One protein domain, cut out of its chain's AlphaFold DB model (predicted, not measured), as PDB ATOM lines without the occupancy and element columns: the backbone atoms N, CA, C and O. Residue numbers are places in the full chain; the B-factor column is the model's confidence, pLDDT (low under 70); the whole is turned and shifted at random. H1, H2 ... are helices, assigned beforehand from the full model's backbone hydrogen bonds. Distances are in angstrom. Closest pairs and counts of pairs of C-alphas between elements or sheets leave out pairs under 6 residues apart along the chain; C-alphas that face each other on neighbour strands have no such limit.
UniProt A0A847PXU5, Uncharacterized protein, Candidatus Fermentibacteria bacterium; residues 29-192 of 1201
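AT A GLANCE: This is residues 29 to 192 of the 1201 residues of an uncharacterized protein of Candidatus Fermentibacteria bacterium (UniProt A0A847PXU5). Five helices, H4 to H8, form an up-and-down bundle, each running against the one before it, with the long, kinked H5 in its core. H2 lies side by side with H4 on one side of this bundle, H1 packs on H2 farther out, H3 lies near H2 and residues 119 to 123 of H5, and the unnamed residues 29 to 45 run along the outside. The printed part has 164 residues with eight named helices, H1 to H8 in chain order, and no named strand; its class is all helix. It is compact, with a radius of gyration of the C-alphas of 15.1 A and spans of 42 by 29 by 28 A.

HOW THE PARTS SIT: H1, residues 46 to 53, touches H2, residues 61 to 74, at a steep tilt of 50 degrees, opposite ways; the closest C-alphas, of Ala 49 and Ser 71, are 5.0 A apart. H2 touches H4, residues 100 to 111, at a shallow tilt of 7 degrees, the same way, closest at the C-alphas of Val 66 and Arg 104, 5.1 A. H3, residues 79 to 90, only just touches residues 119 to 123 of H5, residues 115 to 139, with 3 pairs of C-alphas within 8 A, closest at Leu 85 and Ser 119, 6.4 A. H5 is the hub, touching six other helices. It forms hairpins with H4, closest at the C-alphas of Val 110 and Gly 121, 6.4 A, and with H6, residues 143 to 157, closest at those of Gly 121 and Leu 154, 7.4 A. H7, residues 163 to 174, touches H5 at a shallow tilt of 5 degrees, the same way, closest at the C-alphas of Thr 120 and Ala 164, 5.4 A. H5 has a kink of 74 degrees near residue 133, and its residues 134 to 139 alone touch H8, residues 178 to 191, closest at the C-alphas of Ser 138 and Glu 179, 4.6 A. H6 and H8 touch with 23 pairs of C-alphas within 8 A, closest at Ala 153 and Ser 189, 4.0 A. H1 is apart from H4 to H8. Every O i to N i+4 pair is within hydrogen-bond range in H1, H3, H4 and H6; the counts are 6 of 10 in H2, 14 of 21 in H5, 7 of 8 in H7 and 8 of 10 in H8.

IN THESE COORDINATES: H1 begins at C-alpha 46, (99.415, 183.674, 120.489). H5 is 29.5 A long, H6 20.7 A, H8 20.3 A and H2 19.9 A. H8 ends at C-alpha 191, (90.082, 162.928, 88.596).

THE WHOLE: The C-alphas of Lys 29 and Glu 47, the two farthest apart, are 42.7 A apart. The printed part has no cut, and no link is long. The model's pLDDT is under 70 at residues 29 to 32, 36 to 43, 93, 137 to 140 and 159 to 161.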
ATOM      1  N   LYS A  29      75.992 167.030  90.607       65.06
ATOM      2  CA  LYS A  29      75.323 166.201  91.624       65.06
ATOM      3  C   LYS A  29      75.706 166.682  93.023       65.06
ATOM      4  O   LYS A  29      76.848 166.549  93.455       65.06
ATOM      5  N   VAL A  30      74.745 167.254  93.749       55.84
ATOM      6  CA  VAL A  30      74.994 167.890  95.054       55.84
ATOM      7  C   VAL A  30      74.532 166.997  96.200       55.84
ATOM      8  O   VAL A  30      73.393 167.105  96.635       55.84
ATOM      9  N   ASP A  31      75.441 166.191  96.748       53.53
ATOM     10  CA  ASP A  31      75.157 165.351  97.928       53.53
ATOM     11  C   ASP A  31      76.101 165.630  99.113       53.53
ATOM     12  O   ASP A  31      76.448 164.725  99.873       53.53
ATOM     13  N   SER A  32      76.605 166.861  99.288       57.88
ATOM     14  CA  SER A  32      77.674 167.064 100.276       57.88
ATOM     15  C   SER A  32      77.789 168.404 100.970       57.88
ATOM     16  O   SER A  32      77.855 169.446 100.326       57.88
ATOM     17  N   ASN A  33      77.980 168.317 102.286       75.75
ATOM     18  CA  ASN A  33      78.333 169.416 103.174       75.75
ATOM     19  C   ASN A  33      79.824 169.355 103.541       75.75
ATOM     20  O   ASN A  33      80.449 168.293 103.469       75.75
ATOM     21  N   LEU A  34      80.382 170.489 103.972       78.69
ATOM     22  CA  LEU A  34      81.708 170.535 104.596       78.69
ATOM     23  C   LEU A  34      81.774 169.566 105.798       78.69
ATOM     24  O   LEU A  34      80.763 169.414 106.494       78.69
ATOM     25  N   PRO A  35      82.938 168.946 106.072       74.25
ATOM     26  CA  PRO A  35      83.119 168.078 107.233       74.25
ATOM     27  C   PRO A  35      82.682 168.783 108.522       74.25
ATOM     28  O   PRO A  35      83.033 169.942 108.747       74.25
ATOM     29  N   THR A  36      81.898 168.094 109.352       63.03
ATOM     30  CA  THR A  36      81.407 168.614 110.642       63.03
ATOM     31  C   THR A  36      82.200 168.091 111.837       63.03
ATOM     32  O   THR A  36      82.112 168.677 112.915       63.03
ATOM     33  N   ASP A  37      83.014 167.050 111.646       55.50
ATOM     34  CA  ASP A  37      83.843 166.479 112.702       55.50
ATOM     35  C   ASP A  37      85.018 167.408 113.019       55.50
ATOM     36  O   ASP A  37      85.922 167.620 112.207       55.50
ATOM     37  N   ALA A  38      84.986 167.985 114.220       52.47
ATOM     38  CA  ALA A  38      86.039 168.855 114.716       52.47
ATOM     39  C   ALA A  38      87.328 168.039 114.946       52.47
ATOM     40  O   ALA A  38      87.308 167.092 115.740       52.47
ATOM     41  N   PRO A  39      88.465 168.387 114.314       53.16
ATOM     42  CA  PRO A  39      89.731 167.757 114.655       53.16
ATOM     43  C   PRO A  39      90.100 168.076 116.109       53.16
ATOM     44  O   PRO A  39      89.874 169.184 116.602       53.16
ATOM     45  N   ALA A  40      90.684 167.095 116.800       50.94
ATOM     46  CA  ALA A  40      91.156 167.248 118.171       50.94
ATOM     47  C   ALA A  40      92.184 168.392 118.258       50.94
ATOM     48  O   ALA A  40      93.309 168.268 117.779       50.94
ATOM     49  N   THR A  41      91.760 169.509 118.858       54.91
ATOM     50  CA  THR A  41      92.563 170.663 119.308       54.91
ATOM     51  C   THR A  41      93.674 171.118 118.355       54.91
ATOM     52  O   THR A  41      94.819 170.670 118.429       54.91
ATOM     53  N   ILE A  42      93.362 172.107 117.514       57.91
ATOM     54  CA  ILE A  42      94.368 172.941 116.849       57.91
ATOM     55  C   ILE A  42      95.130 173.717 117.944       57.91
ATOM     56  O   ILE A  42      94.525 174.440 118.735       57.91
ATOM     57  N   SER A  43      96.449 173.530 118.041       63.50
ATOM     58  CA  SER A  43      97.301 174.203 119.031       63.50
ATOM     59  C   SER A  43      97.333 175.710 118.773       63.50
ATOM     60  O   SER A  43      97.759 176.127 117.703       63.50
ATOM     61  N   PHE A  44      96.908 176.524 119.736       73.12
ATOM     62  CA  PHE A  44      96.874 177.981 119.589       73.12
ATOM     63  C   PHE A  44      98.261 178.607 119.785       73.12
ATOM     64  O   PHE A  44      98.852 178.474 120.856       73.12
ATOM     65  N   ASP A  45      98.733 179.348 118.779       78.94
ATOM     66  CA  ASP A  45      99.910 180.216 118.886       78.94
ATOM     67  C   ASP A  45      99.462 181.681 119.013       78.94
ATOM     68  O   ASP A  45      98.770 182.219 118.139       78.94
ATOM     69  N   ARG A  46      99.835 182.315 120.131       78.56
ATOM     70  CA  ARG A  46      99.415 183.674 120.489       78.56
ATOM     71  C   ARG A  46     100.166 184.750 119.704       78.56
ATOM     72  O   ARG A  46      99.589 185.802 119.448       78.56
ATOM     73  N   GLU A  47     101.418 184.510 119.322       81.25
ATOM     74  CA  GLU A  47     102.219 185.496 118.589       81.25
ATOM     75  C   GLU A  47     101.750 185.599 117.138       81.25
ATOM     76  O   GLU A  47     101.480 186.698 116.651       81.25
ATOM     77  N   ILE A  48     101.531 184.455 116.484       81.88
ATOM     78  CA  ILE A  48     101.018 184.399 115.109       81.88
ATOM     79  C   ILE A  48      99.575 184.928 115.032       81.88
ATOM     80  O   ILE A  48      99.225 185.636 114.090       81.88
ATOM     81  N   ALA A  49      98.732 184.634 116.030       81.94
ATOM     82  CA  ALA A  49      97.360 185.152 116.077       81.94
ATOM     83  C   ALA A  49      97.315 186.686 116.168       81.94
ATOM     84  O   ALA A  49      96.498 187.311 115.494       81.94
ATOM     85  N   ASN A  50      98.208 187.292 116.957       81.81
ATOM     86  CA  ASN A  50      98.316 188.749 117.057       81.81
ATOM     87  C   ASN A  50      98.838 189.376 115.754       81.81
ATOM     88  O   ASN A  50      98.392 190.459 115.385       81.81
ATOM     89  N   GLN A  51      99.753 188.700 115.047       82.19
ATOM     90  CA  GLN A  51     100.226 189.140 113.728       82.19
ATOM     91  C   GLN A  51      99.102 189.111 112.682       82.19
ATOM     92  O   GLN A  51      98.944 190.082 111.948       82.19
ATOM     93  N   LEU A  52      98.288 188.048 112.648       83.00
ATOM     94  CA  LEU A  52      97.123 187.942 111.759       83.00
ATOM     95  C   LEU A  52      96.056 189.000 112.063       83.00
ATOM     96  O   LEU A  52      95.584 189.665 111.147       83.00
ATOM     97  N   ALA A  53      95.712 189.194 113.340       81.75
ATOM     98  CA  ALA A  53      94.735 190.200 113.763       81.75
ATOM     99  C   ALA A  53      95.183 191.646 113.462       81.75
ATOM    100  O   ALA A  53      94.358 192.554 113.433       81.75
ATOM    101  N   GLY A  54      96.481 191.870 113.229       78.00
ATOM    102  CA  GLY A  54      97.031 193.156 112.797       78.00
ATOM    103  C   GLY A  54      96.929 193.430 111.289       78.00
ATOM    104  O   GLY A  54      97.292 194.526 110.857       78.00
ATOM    105  N   LEU A  55      96.472 192.470 110.476       83.31
ATOM    106  CA  LEU A  55      96.312 192.637 109.027       83.31
ATOM    107  C   LEU A  55      94.949 193.259 108.687       83.31
ATOM    108  O   LEU A  55      93.925 192.882 109.250       83.31
ATOM    109  N   ARG A  56      94.916 194.149 107.685       78.19
ATOM    110  CA  ARG A  56      93.693 194.859 107.243       78.19
ATOM    111  C   ARG A  56      92.568 193.942 106.744       78.19
ATOM    112  O   ARG A  56      91.405 194.320 106.773       78.19
ATOM    113  N   VAL A  57      92.890 192.721 106.323       79.06
ATOM    114  CA  VAL A  57      91.908 191.694 105.913       79.06
ATOM    115  C   VAL A  57      91.005 191.252 107.067       79.06
ATOM    116  O   VAL A  57      89.886 190.803 106.837       79.06
ATOM    117  N   PHE A  58      91.490 191.385 108.303       82.19
ATOM    118  CA  PHE A  58      90.837 190.920 109.524       82.19
ATOM    119  C   PHE A  58      90.498 192.077 110.476       82.19
ATOM    120  O   PHE A  58      90.425 191.882 111.685       82.19
ATOM    121  N   GLU A  59      90.304 193.288 109.940       70.12
ATOM    122  CA  GLU A  59      90.083 194.517 110.724       70.12
ATOM    123  C   GLU A  59      88.794 194.466 111.582       70.12
ATOM    124  O   GLU A  59      88.711 195.104 112.634       70.12
ATOM    125  N   ASP A  60      87.816 193.642 111.186       74.25
ATOM    126  CA  ASP A  60      86.578 193.400 111.930       74.25
ATOM    127  C   ASP A  60      86.742 192.340 113.038       74.25
ATOM    128  O   ASP A  60      87.148 191.203 112.793       74.25
ATOM    129  N   ARG A  61      86.280 192.656 114.260       71.62
ATOM    130  CA  ARG A  61      86.320 191.744 115.433       71.62
ATOM    131  C   ARG A  61      85.588 190.409 115.237       71.62
ATOM    132  O   ARG A  61      85.799 189.471 116.002       71.62
ATOM    133  N   SER A  62      84.712 190.298 114.239       75.56
ATOM    134  CA  SER A  62      84.059 189.032 113.876       75.56
ATOM    135  C   SER A  62      85.058 187.970 113.386       75.56
ATOM    136  O   SER A  62      84.762 186.777 113.468       75.56
ATOM    137  N   TRP A  63      86.257 188.378 112.955       81.44
ATOM    138  CA  TRP A  63      87.312 187.503 112.438       81.44
ATOM    139  C   TRP A  63      88.294 186.995 113.498       81.44
ATOM    140  O   TRP A  63      89.079 186.093 113.205       81.44
ATOM    141  N   ASP A  64      88.212 187.467 114.747       79.94
ATOM    142  CA  ASP A  64      89.104 187.046 115.842       79.94
ATOM    143  C   ASP A  64      89.125 185.516 116.030       79.94
ATOM    144  O   ASP A  64      90.164 184.913 116.316       79.94
ATOM    145  N   GLY A  65      87.970 184.865 115.841       78.25
ATOM    146  CA  GLY A  65      87.847 183.407 115.887       78.25
ATOM    147  C   GLY A  65      88.555 182.702 114.726       78.25
ATOM    148  O   GLY A  65      89.144 181.645 114.927       78.25
ATOM    149  N   VAL A  66      88.552 183.308 113.537       83.31
ATOM    150  CA  VAL A  66      89.241 182.800 112.343       83.31
ATOM    151  C   VAL A  66      90.756 182.960 112.504       83.31
ATOM    152  O   VAL A  66      91.483 181.992 112.307       83.31
ATOM    153  N   CYS A  67      91.233 184.122 112.970       84.12
ATOM    154  CA  CYS A  67      92.650 184.375 113.259       84.12
ATOM    155  C   CYS A  67      93.220 183.398 114.299       84.12
ATOM    156  O   CYS A  67      94.345 182.916 114.154       84.12
ATOM    157  N   ARG A  68      92.430 183.069 115.332       81.50
ATOM    158  CA  ARG A  68      92.784 182.075 116.355       81.50
ATOM    159  C   ARG A  68      92.948 180.672 115.773       81.50
ATOM    160  O   ARG A  68      93.917 179.992 116.098       81.50
ATOM    161  N   ASP A  69      92.009 180.241 114.939       81.19
ATOM    162  CA  ASP A  69      92.018 178.885 114.385       81.19
ATOM    163  C   ASP A  69      93.069 178.747 113.265       81.19
ATOM    164  O   ASP A  69      93.742 177.720 113.161       81.19
ATOM    165  N   MET A  70      93.301 179.816 112.492       85.12
ATOM    166  CA  MET A  70      94.386 179.898 111.509       85.12
ATOM    167  C   MET A  70      95.771 179.891 112.166       85.12
ATOM    168  O   MET A  70      96.686 179.286 111.608       85.12
ATOM    169  N   SER A  71      95.960 180.516 113.337       86.25
ATOM    170  CA  SER A  71      97.294 180.617 113.953       86.25
ATOM    171  C   SER A  71      97.911 179.251 114.250       86.25
ATOM    172  O   SER A  71      99.099 179.043 114.001       86.25
ATOM    173  N   GLY A  72      97.098 178.282 114.672       79.94
ATOM    174  CA  GLY A  72      97.565 176.917 114.893       79.94
ATOM    175  C   GLY A  72      97.824 176.109 113.623       79.94
ATOM    176  O   GLY A  72      98.637 175.185 113.647       79.94
ATOM    177  N   MET A  73      97.200 176.468 112.498       82.69
ATOM    178  CA  MET A  73      97.566 175.925 111.184       82.69
ATOM    179  C   MET A  73      98.890 176.518 110.692       82.69
ATOM    180  O   MET A  73      99.755 175.788 110.214       82.69
ATOM    181  N   LEU A  74      99.076 177.832 110.848       83.88
ATOM    182  CA  LEU A  74     100.295 178.539 110.446       83.88
ATOM    183  C   LEU A  74     101.520 178.136 111.269       83.88
ATOM    184  O   LEU A  74     102.622 178.101 110.727       83.88
ATOM    185  N   ALA A  75     101.336 177.783 112.543       81.50
ATOM    186  CA  ALA A  75     102.399 177.255 113.398       81.50
ATOM    187  C   ALA A  75     102.991 175.930 112.878       81.50
ATOM    188  O   ALA A  75     104.123 175.587 113.205       81.50
ATOM    189  N   ARG A  76     102.243 175.187 112.048       79.88
ATOM    190  CA  ARG A  76     102.684 173.927 111.427       79.88
ATOM    191  C   ARG A  76     103.403 174.127 110.087       79.88
ATOM    192  O   ARG A  76     103.887 173.153 109.515       79.88
ATOM    193  N   LEU A  77     103.462 175.356 109.564       79.56
ATOM    194  CA  LEU A  77     104.188 175.688 108.337       79.56
ATOM    195  C   LEU A  77     105.656 176.017 108.633       79.56
ATOM    196  O   LEU A  77     106.003 176.471 109.721       79.56
ATOM    197  N   SER A  78     106.523 175.853 107.627       83.12
ATOM    198  CA  SER A  78     107.896 176.364 107.713       83.12
ATOM    199  C   SER A  78     107.894 177.886 107.892       83.12
ATOM    200  O   SER A  78     107.020 178.575 107.359       83.12
ATOM    201  N   GLU A  79     108.892 178.426 108.590       80.44
ATOM    202  CA  GLU A  79     109.009 179.868 108.835       80.44
ATOM    203  C   GLU A  79     108.983 180.687 107.533       80.44
ATOM    204  O   GLU A  79     108.256 181.674 107.438       80.44
ATOM    205  N   ALA A  80     109.667 180.211 106.488       80.56
ATOM    206  CA  ALA A  80     109.664 180.838 105.168       80.56
ATOM    207  C   ALA A  80     108.282 180.802 104.483       80.56
ATOM    208  O   ALA A  80     107.879 181.780 103.858       80.56
ATOM    209  N   SER A  81     107.541 179.692 104.582       78.56
ATOM    210  CA  SER A  81     106.191 179.569 104.006       78.56
ATOM    211  C   SER A  81     105.163 180.410 104.761       78.56
ATOM    212  O   SER A  81     104.297 181.022 104.140       78.56
ATOM    213  N   ARG A  82     105.279 180.456 106.092       84.12
ATOM    214  CA  ARG A  82     104.449 181.275 106.977       84.12
ATOM    215  C   ARG A  82     104.648 182.759 106.685       84.12
ATOM    216  O   ARG A  82     103.660 183.460 106.497       84.12
ATOM    217  N   GLN A  83     105.898 183.213 106.574       82.38
ATOM    218  CA  GLN A  83     106.195 184.611 106.268       82.38
ATOM    219  C   GLN A  83     105.643 185.018 104.898       82.38
ATOM    220  O   GLN A  83     104.931 186.006 104.809       82.38
ATOM    221  N   ARG A  84     105.842 184.203 103.851       82.31
ATOM    222  CA  ARG A  84     105.274 184.479 102.516       82.31
ATOM    223  C   ARG A  84     103.749 184.597 102.518       82.31
ATOM    224  O   ARG A  84     103.199 185.407 101.776       82.31
ATOM    225  N   LEU A  85     103.062 183.768 103.306       83.00
ATOM    226  CA  LEU A  85     101.604 183.812 103.406       83.00
ATOM    227  C   LEU A  85     101.134 185.056 104.166       83.00
ATOM    228  O   LEU A  85     100.194 185.705 103.724       83.00
ATOM    229  N   LEU A  86     101.804 185.415 105.264       84.00
ATOM    230  CA  LEU A  86     101.525 186.655 105.992       84.00
ATOM    231  C   LEU A  86     101.775 187.885 105.113       84.00
ATOM    232  O   LEU A  86     100.921 188.767 105.054       84.00
ATOM    233  N   ASP A  87     102.879 187.901 104.363       84.56
ATOM    234  CA  ASP A  87     103.183 188.954 103.395       84.56
ATOM    235  C   ASP A  87     102.081 189.029 102.321       84.56
ATOM    236  O   ASP A  87     101.574 190.112 102.039       84.56
ATOM    237  N   SER A  88     101.619 187.892 101.786       83.44
ATOM    238  CA  SER A  88     100.540 187.844 100.782       83.44
ATOM    239  C   SER A  88      99.190 188.320 101.331       83.44
ATOM    240  O   SER A  88      98.475 189.053 100.650       83.44
ATOM    241  N   LEU A  89      98.848 187.950 102.568       82.75
ATOM    242  CA  LEU A  89      97.634 188.417 103.243       82.75
ATOM    243  C   LEU A  89      97.713 189.911 103.581       82.75
ATOM    244  O   LEU A  89      96.701 190.599 103.538       82.75
ATOM    245  N   SER A  90      98.907 190.445 103.853       82.19
ATOM    246  CA  SER A  90      99.099 191.877 104.118       82.19
ATOM    247  C   SER A  90      98.855 192.772 102.896       82.19
ATOM    248  O   SER A  90      98.523 193.947 103.055       82.19
ATOM    249  N   LEU A  91      98.983 192.219 101.682       81.69
ATOM    250  CA  LEU A  91      98.734 192.929 100.421       81.69
ATOM    251  C   LEU A  91      97.242 193.128 100.131       81.69
ATOM    252  O   LEU A  91      96.881 193.953  99.292       81.69
ATOM    253  N   ILE A  92      96.373 192.383 100.809       79.25
ATOM    254  CA  ILE A  92      94.931 192.495 100.647       79.25
ATOM    255  C   ILE A  92      94.429 193.680 101.481       79.25
ATOM    256  O   ILE A  92      94.634 193.764 102.691       79.25
ATOM    257  N   SER A  93      93.739 194.605 100.818       69.69
ATOM    258  CA  SER A  93      93.385 195.914 101.370       69.69
ATOM    259  C   SER A  93      92.058 195.977 102.134       69.69
ATOM    260  O   SER A  93      91.828 196.988 102.795       69.69
ATOM    261  N   ALA A  94      91.200 194.951 102.056       74.25
ATOM    262  CA  ALA A  94      89.874 194.936 102.683       74.25
ATOM    263  C   ALA A  94      89.405 193.515 103.059       74.25
ATOM    264  O   ALA A  94      89.844 192.531 102.462       74.25
ATOM    265  N   ALA A  95      88.487 193.418 104.026       71.44
ATOM    266  CA  ALA A  95      87.858 192.159 104.432       71.44
ATOM    267  C   ALA A  95      86.955 191.570 103.319       71.44
ATOM    268  O   ALA A  95      86.350 192.326 102.550       71.44
ATOM    269  N   PRO A  96      86.845 190.233 103.194       79.12
ATOM    270  CA  PRO A  96      85.984 189.603 102.194       79.12
ATOM    271  C   PRO A  96      84.485 189.755 102.525       79.12
ATOM    272  O   PRO A  96      84.116 189.731 103.700       79.12
ATOM    273  N   PRO A  97      83.596 189.847 101.515       76.44
ATOM    274  CA  PRO A  97      82.156 190.073 101.687       76.44
ATOM    275  C   PRO A  97      81.393 188.791 102.085       76.44
ATOM    276  O   PRO A  97      80.369 188.452 101.497       76.44
ATOM    277  N   ILE A  98      81.905 188.033 103.060       78.25
ATOM    278  CA  ILE A  98      81.361 186.736 103.496       78.25
ATOM    279  C   ILE A  98      81.350 186.651 105.025       78.25
ATOM    280  O   ILE A  98      82.215 187.204 105.697       78.25
ATOM    281  N   ASP A  99      80.369 185.930 105.576       80.75
ATOM    282  CA  ASP A  99      80.250 185.673 107.013       80.75
ATOM    283  C   ASP A  99      81.503 184.976 107.586       80.75
ATOM    284  O   ASP A  99      81.921 183.902 107.130       80.75
ATOM    285  N   ALA A 100      82.064 185.561 108.647       80.81
ATOM    286  CA  ALA A 100      83.201 185.027 109.387       80.81
ATOM    287  C   ALA A 100      82.929 183.619 109.954       80.81
ATOM    288  O   ALA A 100      83.859 182.821 110.094       80.81
ATOM    289  N   HIS A 101      81.667 183.255 110.227       81.81
ATOM    290  CA  HIS A 101      81.317 181.894 110.643       81.81
ATOM    291  C   HIS A 101      81.548 180.865 109.522       81.81
ATOM    292  O   HIS A 101      82.003 179.744 109.785       81.81
ATOM    293  N   LEU A 102      81.258 181.211 108.263       83.56
ATOM    294  CA  LEU A 102      81.515 180.328 107.123       83.56
ATOM    295  C   LEU A 102      83.021 180.196 106.867       83.56
ATOM    296  O   LEU A 102      83.509 179.082 106.669       83.56
ATOM    297  N   ALA A 103      83.762 181.303 106.968       84.75
ATOM    298  CA  ALA A 103      85.220 181.296 106.892       84.75
ATOM    299  C   ALA A 103      85.839 180.399 107.974       84.75
ATOM    300  O   ALA A 103      86.709 179.583 107.689       84.75
ATOM    301  N   ARG A 104      85.334 180.469 109.209       84.12
ATOM    302  CA  ARG A 104      85.789 179.614 110.310       84.12
ATOM    303  C   ARG A 104      85.566 178.125 110.027       84.12
ATOM    304  O   ARG A 104      86.480 177.327 110.216       84.12
ATOM    305  N   ARG A 105      84.382 177.753 109.518       85.06
ATOM    306  CA  ARG A 105      84.075 176.372 109.094       85.06
ATOM    307  C   ARG A 105      85.004 175.902 107.973       85.06
ATOM    308  O   ARG A 105      85.438 174.753 107.991       85.06
ATOM    309  N   TRP A 106      85.323 176.780 107.022       87.94
ATOM    310  CA  TRP A 106      86.279 176.492 105.955       87.94
ATOM    311  C   TRP A 106      87.689 176.245 106.496       87.94
ATOM    312  O   TRP A 106      88.286 175.220 106.185       87.94
ATOM    313  N   ILE A 107      88.200 177.130 107.354       87.00
ATOM    314  CA  ILE A 107      89.521 176.978 107.979       87.00
ATOM    315  C   ILE A 107      89.610 175.665 108.764       87.00
ATOM    316  O   ILE A 107      90.596 174.941 108.637       87.00
ATOM    317  N   TRP A 108      88.562 175.291 109.502       84.12
ATOM    318  CA  TRP A 108      88.501 173.982 110.159       84.12
ATOM    319  C   TRP A 108      88.550 172.826 109.170       84.12
ATOM    320  O   TRP A 108      89.336 171.902 109.369       84.12
ATOM    321  N   ALA A 109      87.774 172.884 108.089       85.44
ATOM    322  CA  ALA A 109      87.832 171.865 107.052       85.44
ATOM    323  C   ALA A 109      89.254 171.765 106.472       85.44
ATOM    324  O   ALA A 109      89.833 170.683 106.488       85.44
ATOM    325  N   VAL A 110      89.882 172.873 106.069       86.12
ATOM    326  CA  VAL A 110      91.256 172.878 105.531       86.12
ATOM    327  C   VAL A 110      92.277 172.366 106.552       86.12
ATOM    328  O   VAL A 110      93.217 171.682 106.163       86.12
ATOM    329  N   SER A 111      92.083 172.594 107.854       81.44
ATOM    330  CA  SER A 111      92.973 172.067 108.903       81.44
ATOM    331  C   SER A 111      93.038 170.532 108.955       81.44
ATOM    332  O   SER A 111      94.031 169.978 109.425       81.44
ATOM    333  N   THR A 112      92.010 169.844 108.439       81.12
ATOM    334  CA  THR A 112      91.990 168.374 108.298       81.12
ATOM    335  C   THR A 112      92.800 167.871 107.100       81.12
ATOM    336  O   THR A 112      93.041 166.670 106.982       81.12
ATOM    337  N   LEU A 113      93.217 168.773 106.207       79.88
ATOM    338  CA  LEU A 113      94.103 168.473 105.088       79.88
ATOM    339  C   LEU A 113      95.572 168.541 105.531       79.88
ATOM    340  O   LEU A 113      95.902 168.883 106.670       79.88
ATOM    341  N   LEU A 114      96.476 168.192 104.621       78.81
ATOM    342  CA  LEU A 114      97.907 168.173 104.902       78.81
ATOM    343  C   LEU A 114      98.491 169.600 104.969       78.81
ATOM    344  O   LEU A 114      98.046 170.466 104.207       78.81
ATOM    345  N   PRO A 115      99.520 169.865 105.805       75.94
ATOM    346  CA  PRO A 115     100.058 171.214 106.012       75.94
ATOM    347  C   PRO A 115     100.518 171.942 104.748       75.94
ATOM    348  O   PRO A 115     100.402 173.162 104.651       75.94
ATOM    349  N   SER A 116     100.990 171.202 103.746       73.12
ATOM    350  CA  SER A 116     101.400 171.739 102.445       73.12
ATOM    351  C   SER A 116     100.269 172.460 101.688       73.12
ATOM    352  O   SER A 116     100.545 173.356 100.892       73.12
ATOM    353  N   THR A 117      99.003 172.129 101.969       77.06
ATOM    354  CA  THR A 117      97.814 172.697 101.306       77.06
ATOM    355  C   THR A 117      97.242 173.932 101.999       77.06
ATOM    356  O   THR A 117      96.419 174.635 101.413       77.06
ATOM    357  N   TYR A 118      97.685 174.243 103.223       82.88
ATOM    358  CA  TYR A 118      97.092 175.307 104.040       82.88
ATOM    359  C   TYR A 118      97.211 176.679 103.381       82.88
ATOM    360  O   TYR A 118      96.226 177.404 103.300       82.88
ATOM    361  N   SER A 119      98.394 177.014 102.858       80.69
ATOM    362  CA  SER A 119      98.634 178.308 102.205       80.69
ATOM    363  C   SER A 119      97.711 178.526 101.003       80.69
ATOM    364  O   SER A 119      97.073 179.569 100.886       80.69
ATOM    365  N   THR A 120      97.556 177.504 100.160       80.94
ATOM    366  CA  THR A 120      96.655 177.542  99.003       80.94
ATOM    367  C   THR A 120      95.194 177.591  99.434       80.94
ATOM    368  O   THR A 120      94.474 178.482  99.009       80.94
ATOM    369  N   GLY A 121      94.746 176.698 100.321       83.50
ATOM    370  CA  GLY A 121      93.350 176.672 100.775       83.50
ATOM    371  C   GLY A 121      92.900 177.973 101.451       83.50
ATOM    372  O   GLY A 121      91.734 178.343 101.351       83.50
ATOM    373  N   ILE A 122      93.824 178.689 102.101       85.94
ATOM    374  CA  ILE A 122      93.574 180.012 102.683       85.94
ATOM    375  C   ILE A 122      93.500 181.083 101.586       85.94
ATOM    376  O   ILE A 122      92.508 181.801 101.513       85.94
ATOM    377  N   MET A 123      94.515 181.193 100.723       83.88
ATOM    378  CA  MET A 123      94.564 182.250  99.699       83.88
ATOM    379  C   MET A 123      93.427 182.141  98.678       83.88
ATOM    380  O   MET A 123      92.798 183.142  98.339       83.88
ATOM    381  N   GLU A 124      93.127 180.926  98.228       84.94
ATOM    382  CA  GLU A 124      92.079 180.663  97.240       84.94
ATOM    383  C   GLU A 124      90.666 180.909  97.799       84.94
ATOM    384  O   GLU A 124      89.768 181.310  97.060       84.94
ATOM    385  N   PHE A 125      90.464 180.760  99.116       87.75
ATOM    386  CA  PHE A 125      89.209 181.140  99.770       87.75
ATOM    387  C   PHE A 125      88.943 182.642  99.671       87.75
ATOM    388  O   PHE A 125      87.834 183.034  99.316       87.75
ATOM    389  N   PHE A 126      89.946 183.482  99.943       84.69
ATOM    390  CA  PHE A 126      89.786 184.936  99.838       84.69
ATOM    391  C   PHE A 126      89.534 185.380  98.395       84.69
ATOM    392  O   PHE A 126      88.675 186.226  98.156       84.69
ATOM    393  N   GLN A 127      90.220 184.767  97.428       84.12
ATOM    394  CA  GLN A 127      89.984 185.046  96.011       84.12
ATOM    395  C   GLN A 127      88.562 184.670  95.584       84.12
ATOM    396  O   GLN A 127      87.855 185.505  95.019       84.12
ATOM    397  N   LEU A 128      88.103 183.460  95.921       85.69
ATOM    398  CA  LEU A 128      86.732 183.037  95.637       85.69
ATOM    399  C   LEU A 128      85.706 183.930  96.349       85.69
ATOM    400  O   LEU A 128      84.669 184.244  95.775       85.69
ATOM    401  N   ALA A 129      86.005 184.373  97.572       84.62
ATOM    402  CA  ALA A 129      85.118 185.229  98.346       84.62
ATOM    403  C   ALA A 129      84.874 186.596  97.692       84.62
ATOM    404  O   ALA A 129      83.750 187.088  97.728       84.62
ATOM    405  N   TRP A 130      85.885 187.198  97.056       83.62
ATOM    406  CA  TRP A 130      85.694 188.438  96.289       83.62
ATOM    407  C   TRP A 130      85.096 188.214  94.906       83.62
ATOM    408  O   TRP A 130      84.397 189.087  94.399       83.62
ATOM    409  N   MET A 131      85.336 187.054  94.297       81.31
ATOM    410  CA  MET A 131      84.698 186.676  93.033       81.31
ATOM    411  C   MET A 131      83.247 186.208  93.222       81.31
ATOM    412  O   MET A 131      82.537 185.991  92.240       81.31
ATOM    413  N   TRP A 132      82.784 186.065  94.468       84.94
ATOM    414  CA  TRP A 132      81.521 185.407  94.781       84.94
ATOM    415  C   TRP A 132      80.312 186.084  94.144       84.94
ATOM    416  O   TRP A 132      79.466 185.385  93.604       84.94
ATOM    417  N   ASP A 133      80.242 187.415  94.109       76.38
ATOM    418  CA  ASP A 133      79.108 188.113  93.486       76.38
ATOM    419  C   ASP A 133      78.982 187.825  91.981       76.38
ATOM    420  O   ASP A 133      77.869 187.783  91.458       76.38
ATOM    421  N   GLN A 134      80.099 187.561  91.293       74.50
ATOM    422  CA  GLN A 134      80.115 187.177  89.876       74.50
ATOM    423  C   GLN A 134      79.734 185.703  89.681       74.50
ATOM    424  O   GLN A 134      79.045 185.357  88.725       74.50
ATOM    425  N   VAL A 135      80.162 184.833  90.598       74.81
ATOM    426  CA  VAL A 135      79.934 183.380  90.526       74.81
ATOM    427  C   VAL A 135      78.534 182.994  91.016       74.81
ATOM    428  O   VAL A 135      77.921 182.064  90.493       74.81
ATOM    429  N   ARG A 136      77.984 183.721  91.990       76.44
ATOM    430  CA  ARG A 136      76.714 183.422  92.668       76.44
ATOM    431  C   ARG A 136      75.521 183.406  91.719       76.44
ATOM    432  O   ARG A 136      74.648 182.554  91.856       76.44
ATOM    433  N   THR A 137      75.463 184.338  90.768       67.81
ATOM    434  CA  THR A 137      74.347 184.449  89.815       67.81
ATOM    435  C   THR A 137      74.309 183.311  88.798       67.81
ATOM    436  O   THR A 137      73.236 182.985  88.303       67.81
ATOM    437  N   SER A 138      75.458 182.700  88.503       66.00
ATOM    438  CA  SER A 138      75.617 181.687  87.456       66.00
ATOM    439  C   SER A 138      75.784 180.262  87.990       66.00
ATOM    440  O   SER A 138      75.401 179.316  87.315       66.00
ATOM    441  N   ALA A 139      76.338 180.085  89.193       64.12
ATOM    442  CA  ALA A 139      76.606 178.767  89.775       64.12
ATOM    443  C   ALA A 139      75.352 178.066  90.326       64.12
ATOM    444  O   ALA A 139      75.374 176.858  90.542       64.12
ATOM    445  N   GLY A 140      74.272 178.809  90.606       66.62
ATOM    446  CA  GLY A 140      73.016 178.250  91.127       66.62
ATOM    447  C   GLY A 140      73.117 177.595  92.516       66.62
ATOM    448  O   GLY A 140      72.173 176.933  92.944       66.62
ATOM    449  N   MET A 141      74.240 177.767  93.227       76.25
ATOM    450  CA  MET A 141      74.520 177.177  94.542       76.25
ATOM    451  C   MET A 141      74.952 178.234  95.560       76.25
ATOM    452  O   MET A 141      75.512 179.270  95.208       76.25
ATOM    453  N   GLU A 142      74.721 177.950  96.842       82.75
ATOM    454  CA  GLU A 142      75.242 178.760  97.947       82.75
ATOM    455  C   GLU A 142      76.745 178.514  98.173       82.75
ATOM    456  O   GLU A 142      77.285 177.458  97.829       82.75
ATOM    457  N   MET A 143      77.431 179.499  98.765       84.88
ATOM    458  CA  MET A 143      78.891 179.490  98.951       84.88
ATOM    459  C   MET A 143      79.363 178.281  99.763       84.88
ATOM    460  O   MET A 143      80.433 177.738  99.509       84.88
ATOM    461  N   ASP A 144      78.572 177.832 100.737       84.25
ATOM    462  CA  ASP A 144      78.922 176.700 101.592       84.25
ATOM    463  C   ASP A 144      79.040 175.381 100.808       84.25
ATOM    464  O   ASP A 144      79.963 174.598 101.047       84.25
ATOM    465  N   ARG A 145      78.159 175.168  99.829       84.81
ATOM    466  CA  ARG A 145      78.158 174.021  98.923       84.81
ATOM    467  C   ARG A 145      79.312 174.108  97.939       84.81
ATOM    468  O   ARG A 145      80.006 173.112  97.753       84.81
ATOM    469  N   VAL A 146      79.588 175.289  97.381       86.19
ATOM    470  CA  VAL A 146      80.753 175.494  96.499       86.19
ATOM    471  C   VAL A 146      82.054 175.200  97.249       86.19
ATOM    472  O   VAL A 146      82.909 174.470  96.744       86.19
ATOM    473  N   LEU A 147      82.175 175.671  98.493       88.00
ATOM    474  CA  LEU A 147      83.305 175.354  99.362       88.00
ATOM    475  C   LEU A 147      83.379 173.857  99.686       88.00
ATOM    476  O   LEU A 147      84.469 173.296  99.700       88.00
ATOM    477  N   ALA A 148      82.256 173.166  99.891       87.12
ATOM    478  CA  ALA A 148      82.267 171.718 100.103       87.12
ATOM    479  C   ALA A 148      82.852 170.950  98.903       87.12
ATOM    480  O   ALA A 148      83.637 170.017  99.094       87.12
ATOM    481  N   VAL A 149      82.529 171.360  97.671       86.12
ATOM    482  CA  VAL A 149      83.102 170.753  96.458       86.12
ATOM    483  C   VAL A 149      84.578 171.148  96.290       86.12
ATOM    484  O   VAL A 149      85.411 170.280  96.020       86.12
ATOM    485  N   LEU A 150      84.941 172.410  96.554       88.38
ATOM    486  CA  LEU A 150      86.334 172.878  96.531       88.38
ATOM    487  C   LEU A 150      87.215 172.128  97.539       88.38
ATOM    488  O   LEU A 150      88.331 171.735  97.210       88.38
ATOM    489  N   TYR A 151      86.715 171.871  98.751       87.88
ATOM    490  CA  TYR A 151      87.414 171.079  99.765       87.88
ATOM    491  C   TYR A 151      87.763 169.676  99.249       87.88
ATOM    492  O   TYR A 151      88.880 169.194  99.443       87.88
ATOM    493  N   ARG A 152      86.829 169.020  98.553       86.56
ATOM    494  CA  ARG A 152      87.067 167.696  97.964       86.56
ATOM    495  C   ARG A 152      88.092 167.751  96.837       86.56
ATOM    496  O   ARG A 152      88.956 166.882  96.778       86.56
ATOM    497  N   ALA A 153      88.028 168.776  95.986       86.94
ATOM    498  CA  ALA A 153      89.024 169.001  94.943       86.94
ATOM    499  C   ALA A 153      90.426 169.218  95.543       86.94
ATOM    500  O   ALA A 153      91.376 168.561  95.127       86.94
ATOM    501  N   LEU A 154      90.554 170.051  96.583       86.12
ATOM    502  CA  LEU A 154      91.813 170.258  97.314       86.12
ATOM    503  C   LEU A 154      92.360 168.957  97.909       86.12
ATOM    504  O   LEU A 154      93.556 168.685  97.818       86.12
ATOM    505  N   ARG A 155      91.482 168.133  98.489       85.44
ATOM    506  CA  ARG A 155      91.849 166.816  99.017       85.44
ATOM    507  C   ARG A 155      92.345 165.868  97.919       85.44
ATOM    508  O   ARG A 155      93.272 165.107  98.173       85.44
ATOM    509  N   ALA A 156      91.744 165.914  96.730       83.88
ATOM    510  CA  ALA A 156      92.092 165.052  95.600       83.88
ATOM    511  C   ALA A 156      93.399 165.460  94.892       83.88
ATOM    512  O   ALA A 156      94.111 164.598  94.388       83.88
ATOM    513  N   VAL A 157      93.738 166.754  94.860       81.06
ATOM    514  CA  VAL A 157      94.958 167.260  94.197       81.06
ATOM    515  C   VAL A 157      96.245 166.875  94.950       81.06
ATOM    516  O   VAL A 157      97.289 166.711  94.319       81.06
ATOM    517  N   GLY A 158      96.188 166.678  96.271       70.38
ATOM    518  CA  GLY A 158      97.321 166.177  97.062       70.38
ATOM    519  C   GLY A 158      98.506 167.153  97.197       70.38
ATOM    520  O   GLY A 158      98.383 168.359  96.967       70.38
ATOM    521  N   GLU A 159      99.670 166.638  97.613       61.81
ATOM    522  CA  GLU A 159     100.839 167.451  97.989       61.81
ATOM    523  C   GLU A 159     101.810 167.731  96.832       61.81
ATOM    524  O   GLU A 159     102.194 166.835  96.083       61.81
ATOM    525  N   GLY A 160     102.290 168.976  96.741       64.25
ATOM    526  CA  GLY A 160     103.386 169.349  95.851       64.25
ATOM    527  C   GLY A 160     103.497 170.861  95.617       64.25
ATOM    528  O   GLY A 160     102.507 171.584  95.729       64.25
ATOM    529  N   PRO A 161     104.678 171.376  95.225       62.31
ATOM    530  CA  PRO A 161     104.856 172.798  94.908       62.31
ATOM    531  C   PRO A 161     104.017 173.249  93.699       62.31
ATOM    532  O   PRO A 161     103.751 174.436  93.536       62.31
ATOM    533  N   ARG A 162     103.581 172.303  92.854       71.06
ATOM    534  CA  ARG A 162     102.728 172.557  91.685       71.06
ATOM    535  C   ARG A 162     101.231 172.591  92.024       71.06
ATOM    536  O   ARG A 162     100.492 173.258  91.309       71.06
ATOM    537  N   SER A 163     100.798 171.957  93.119       72.31
ATOM    538  CA  SER A 163      99.385 171.857  93.520       72.31
ATOM    539  C   SER A 163      98.747 173.230  93.753       72.31
ATOM    540  O   SER A 163      97.634 173.484  93.298       72.31
ATOM    541  N   ALA A 164      99.492 174.159  94.359       71.62
ATOM    542  CA  ALA A 164      99.045 175.532  94.591       71.62
ATOM    543  C   ALA A 164      98.681 176.267  93.289       71.62
ATOM    544  O   ALA A 164      97.582 176.795  93.143       71.62
ATOM    545  N   ALA A 165      99.582 176.230  92.305       78.00
ATOM    546  CA  ALA A 165      99.392 176.872  91.004       78.00
ATOM    547  C   ALA A 165      98.321 176.186  90.131       78.00
ATOM    548  O   ALA A 165      97.892 176.729  89.112       78.00
ATOM    549  N   MET A 166      97.924 174.961  90.474       82.31
ATOM    550  CA  MET A 166      96.866 174.224  89.786       82.31
ATOM    551  C   MET A 166      95.486 174.620  90.309       82.31
ATOM    552  O   MET A 166      94.598 174.905  89.515       82.31
ATOM    553  N   VAL A 167      95.323 174.720  91.626       81.31
ATOM    554  CA  VAL A 167      94.060 175.175  92.228       81.31
ATOM    555  C   VAL A 167      93.796 176.639  91.878       81.31
ATOM    556  O   VAL A 167      92.692 176.971  91.457       81.31
ATOM    557  N   HIS A 168      94.827 177.484  91.947       84.12
ATOM    558  CA  HIS A 168      94.727 178.888  91.551       84.12
ATOM    559  C   HIS A 168      94.224 179.061  90.110       84.12
ATOM    560  O   HIS A 168      93.386 179.908  89.815       84.12
ATOM    561  N   PHE A 169      94.688 178.199  89.201       87.75
ATOM    562  CA  PHE A 169      94.243 178.208  87.812       87.75
ATOM    563  C   PHE A 169      92.736 177.934  87.661       87.75
ATOM    564  O   PHE A 169      92.081 178.596  86.862       87.75
ATOM    565  N   LEU A 170      92.163 177.006  88.438       86.38
ATOM    566  CA  LEU A 170      90.720 176.732  88.388       86.38
ATOM    567  C   LEU A 170      89.891 177.963  88.764       86.38
ATOM    568  O   LEU A 170      88.852 178.213  88.157       86.38
ATOM    569  N   ILE A 171      90.363 178.743  89.737       83.50
ATOM    570  CA  ILE A 171      89.694 179.967  90.185       83.50
ATOM    571  C   ILE A 171      89.852 181.087  89.153       83.50
ATOM    572  O   ILE A 171      88.880 181.777  88.850       83.50
ATOM    573  N   GLN A 172      91.020 181.213  88.515       85.75
ATOM    574  CA  GLN A 172      91.191 182.126  87.380       85.75
ATOM    575  C   GLN A 172      90.242 181.792  86.218       85.75
ATOM    576  O   GLN A 172      89.630 182.691  85.636       85.75
ATOM    577  N   LEU A 173      90.087 180.505  85.896       86.12
ATOM    578  CA  LEU A 173      89.199 180.042  84.831       86.12
ATOM    579  C   LEU A 173      87.720 180.289  85.180       86.12
ATOM    580  O   LEU A 173      86.940 180.689  84.312       86.12
ATOM    581  N   ALA A 174      87.351 180.141  86.456       83.88
ATOM    582  CA  ALA A 174      86.020 180.464  86.972       83.88
ATOM    583  C   ALA A 174      85.636 181.934  86.753       83.88
ATOM    584  O   ALA A 174      84.470 182.230  86.519       83.88
ATOM    585  N   GLY A 175      86.607 182.851  86.764       81.19
ATOM    586  CA  GLY A 175      86.364 184.264  86.466       81.19
ATOM    587  C   GLY A 175      85.929 184.531  85.023       81.19
ATOM    588  O   GLY A 175      85.312 185.557  84.755       81.19
ATOM    589  N   ARG A 176      86.233 183.618  84.090       84.06
ATOM    590  CA  ARG A 176      85.826 183.720  82.678       84.06
ATOM    591  C   ARG A 176      84.548 182.937  82.372       84.06
ATOM    592  O   ARG A 176      83.769 183.380  81.540       84.06
ATOM    593  N   TRP A 177      84.337 181.806  83.047       86.12
ATOM    594  CA  TRP A 177      83.210 180.892  82.814       86.12
ATOM    595  C   TRP A 177      82.568 180.454  84.142       86.12
ATOM    596  O   TRP A 177      82.678 179.291  84.550       86.12
ATOM    597  N   PRO A 178      81.903 181.374  84.855       83.25
ATOM    598  CA  PRO A 178      81.495 181.144  86.239       83.25
ATOM    599  C   PRO A 178      80.370 180.103  86.379       83.25
ATOM    600  O   PRO A 178      80.253 179.451  87.415       83.25
ATOM    601  N   GLU A 179      79.575 179.883  85.332       83.81
ATOM    602  CA  GLU A 179      78.513 178.865  85.266       83.81
ATOM    603  C   GLU A 179      79.020 177.412  85.285       83.81
ATOM    604  O   GLU A 179      78.303 176.520  85.732       83.81
ATOM    605  N   ARG A 180      80.270 177.154  84.870       85.75
ATOM    606  CA  ARG A 180      80.861 175.798  84.804       85.75
ATOM    607  C   ARG A 180      81.750 175.455  85.994       85.75
ATOM    608  O   ARG A 180      82.194 174.316  86.138       85.75
ATOM    609  N   PHE A 181      81.990 176.418  86.878       86.88
ATOM    610  CA  PHE A 181      82.961 176.280  87.957       86.88
ATOM    611  C   PHE A 181      82.671 175.093  88.887       86.88
ATOM    612  O   PHE A 181      83.560 174.286  89.161       86.88
ATOM    613  N   CYS A 182      81.419 174.937  89.327       85.38
ATOM    614  CA  CYS A 182      81.030 173.846  90.228       85.38
ATOM    615  C   CYS A 182      81.208 172.468  89.578       85.38
ATOM    616  O   CYS A 182      81.629 171.522  90.246       85.38
ATOM    617  N   TYR A 183      80.949 172.376  88.273       86.81
ATOM    618  CA  TYR A 183      81.154 171.156  87.503       86.81
ATOM    619  C   TYR A 183      82.634 170.769  87.442       86.81
ATOM    620  O   TYR A 183      82.990 169.617  87.693       86.81
ATOM    621  N   TRP A 184      83.524 171.730  87.188       89.94
ATOM    622  CA  TRP A 184      84.964 171.470  87.179       89.94
ATOM    623  C   TRP A 184      85.481 171.031  88.543       89.94
ATOM    624  O   TRP A 184      86.237 170.067  88.612       89.94
ATOM    625  N   LEU A 185      85.029 171.664  89.629       87.75
ATOM    626  CA  LEU A 185      85.394 171.248  90.985       87.75
ATOM    627  C   LEU A 185      84.923 169.820  91.296       87.75
ATOM    628  O   LEU A 185      85.683 169.039  91.873       87.75
ATOM    629  N   GLU A 186      83.704 169.452  90.888       87.19
ATOM    630  CA  GLU A 186      83.191 168.086  91.040       87.19
ATOM    631  C   GLU A 186      84.078 167.094  90.277       87.19
ATOM    632  O   GLU A 186      84.532 166.099  90.846       87.19
ATOM    633  N   ARG A 187      84.416 167.387  89.017       87.94
ATOM    634  CA  ARG A 187      85.288 166.519  88.217       87.94
ATOM    635  C   ARG A 187      86.708 166.441  88.764       87.94
ATOM    636  O   ARG A 187      87.243 165.340  88.850       87.94
ATOM    637  N   THR A 188      87.300 167.544  89.217       88.94
ATOM    638  CA  THR A 188      88.613 167.557  89.885       88.94
ATOM    639  C   THR A 188      88.595 166.767  91.192       88.94
ATOM    640  O   THR A 188      89.582 166.120  91.523       88.94
ATOM    641  N   SER A 189      87.476 166.735  91.919       85.25
ATOM    642  CA  SER A 189      87.364 165.882  93.109       85.25
ATOM    643  C   SER A 189      87.436 164.380  92.797       85.25
ATOM    644  O   SER A 189      87.818 163.598  93.664       85.25
ATOM    645  N   ILE A 190      87.110 163.989  91.559       83.00
ATOM    646  CA  ILE A 190      87.138 162.602  91.076       83.00
ATOM    647  C   ILE A 190      88.470 162.288  90.377       83.00
ATOM    648  O   ILE A 190      89.080 161.262  90.660       83.00
ATOM    649  N   GLY A 191      88.908 163.148  89.453       77.06
ATOM    650  CA  GLY A 191      90.082 162.928  88.596       77.06
ATOM    651  C   GLY A 191      91.368 163.623  89.061       77.06
ATOM    652  O   GLY A 191      92.391 163.520  88.394       77.06
ATOM    653  N   GLY A 192      91.334 164.345  90.185       86.75
ATOM    654  CA  GLY A 192      92.510 164.950  90.807       86.75
ATOM    655  C   GLY A 192      93.239 165.973  89.914       86.75
ATOM    656  O   GLY A 192      92.592 166.749  89.201       86.75
TER     657      GLY A 192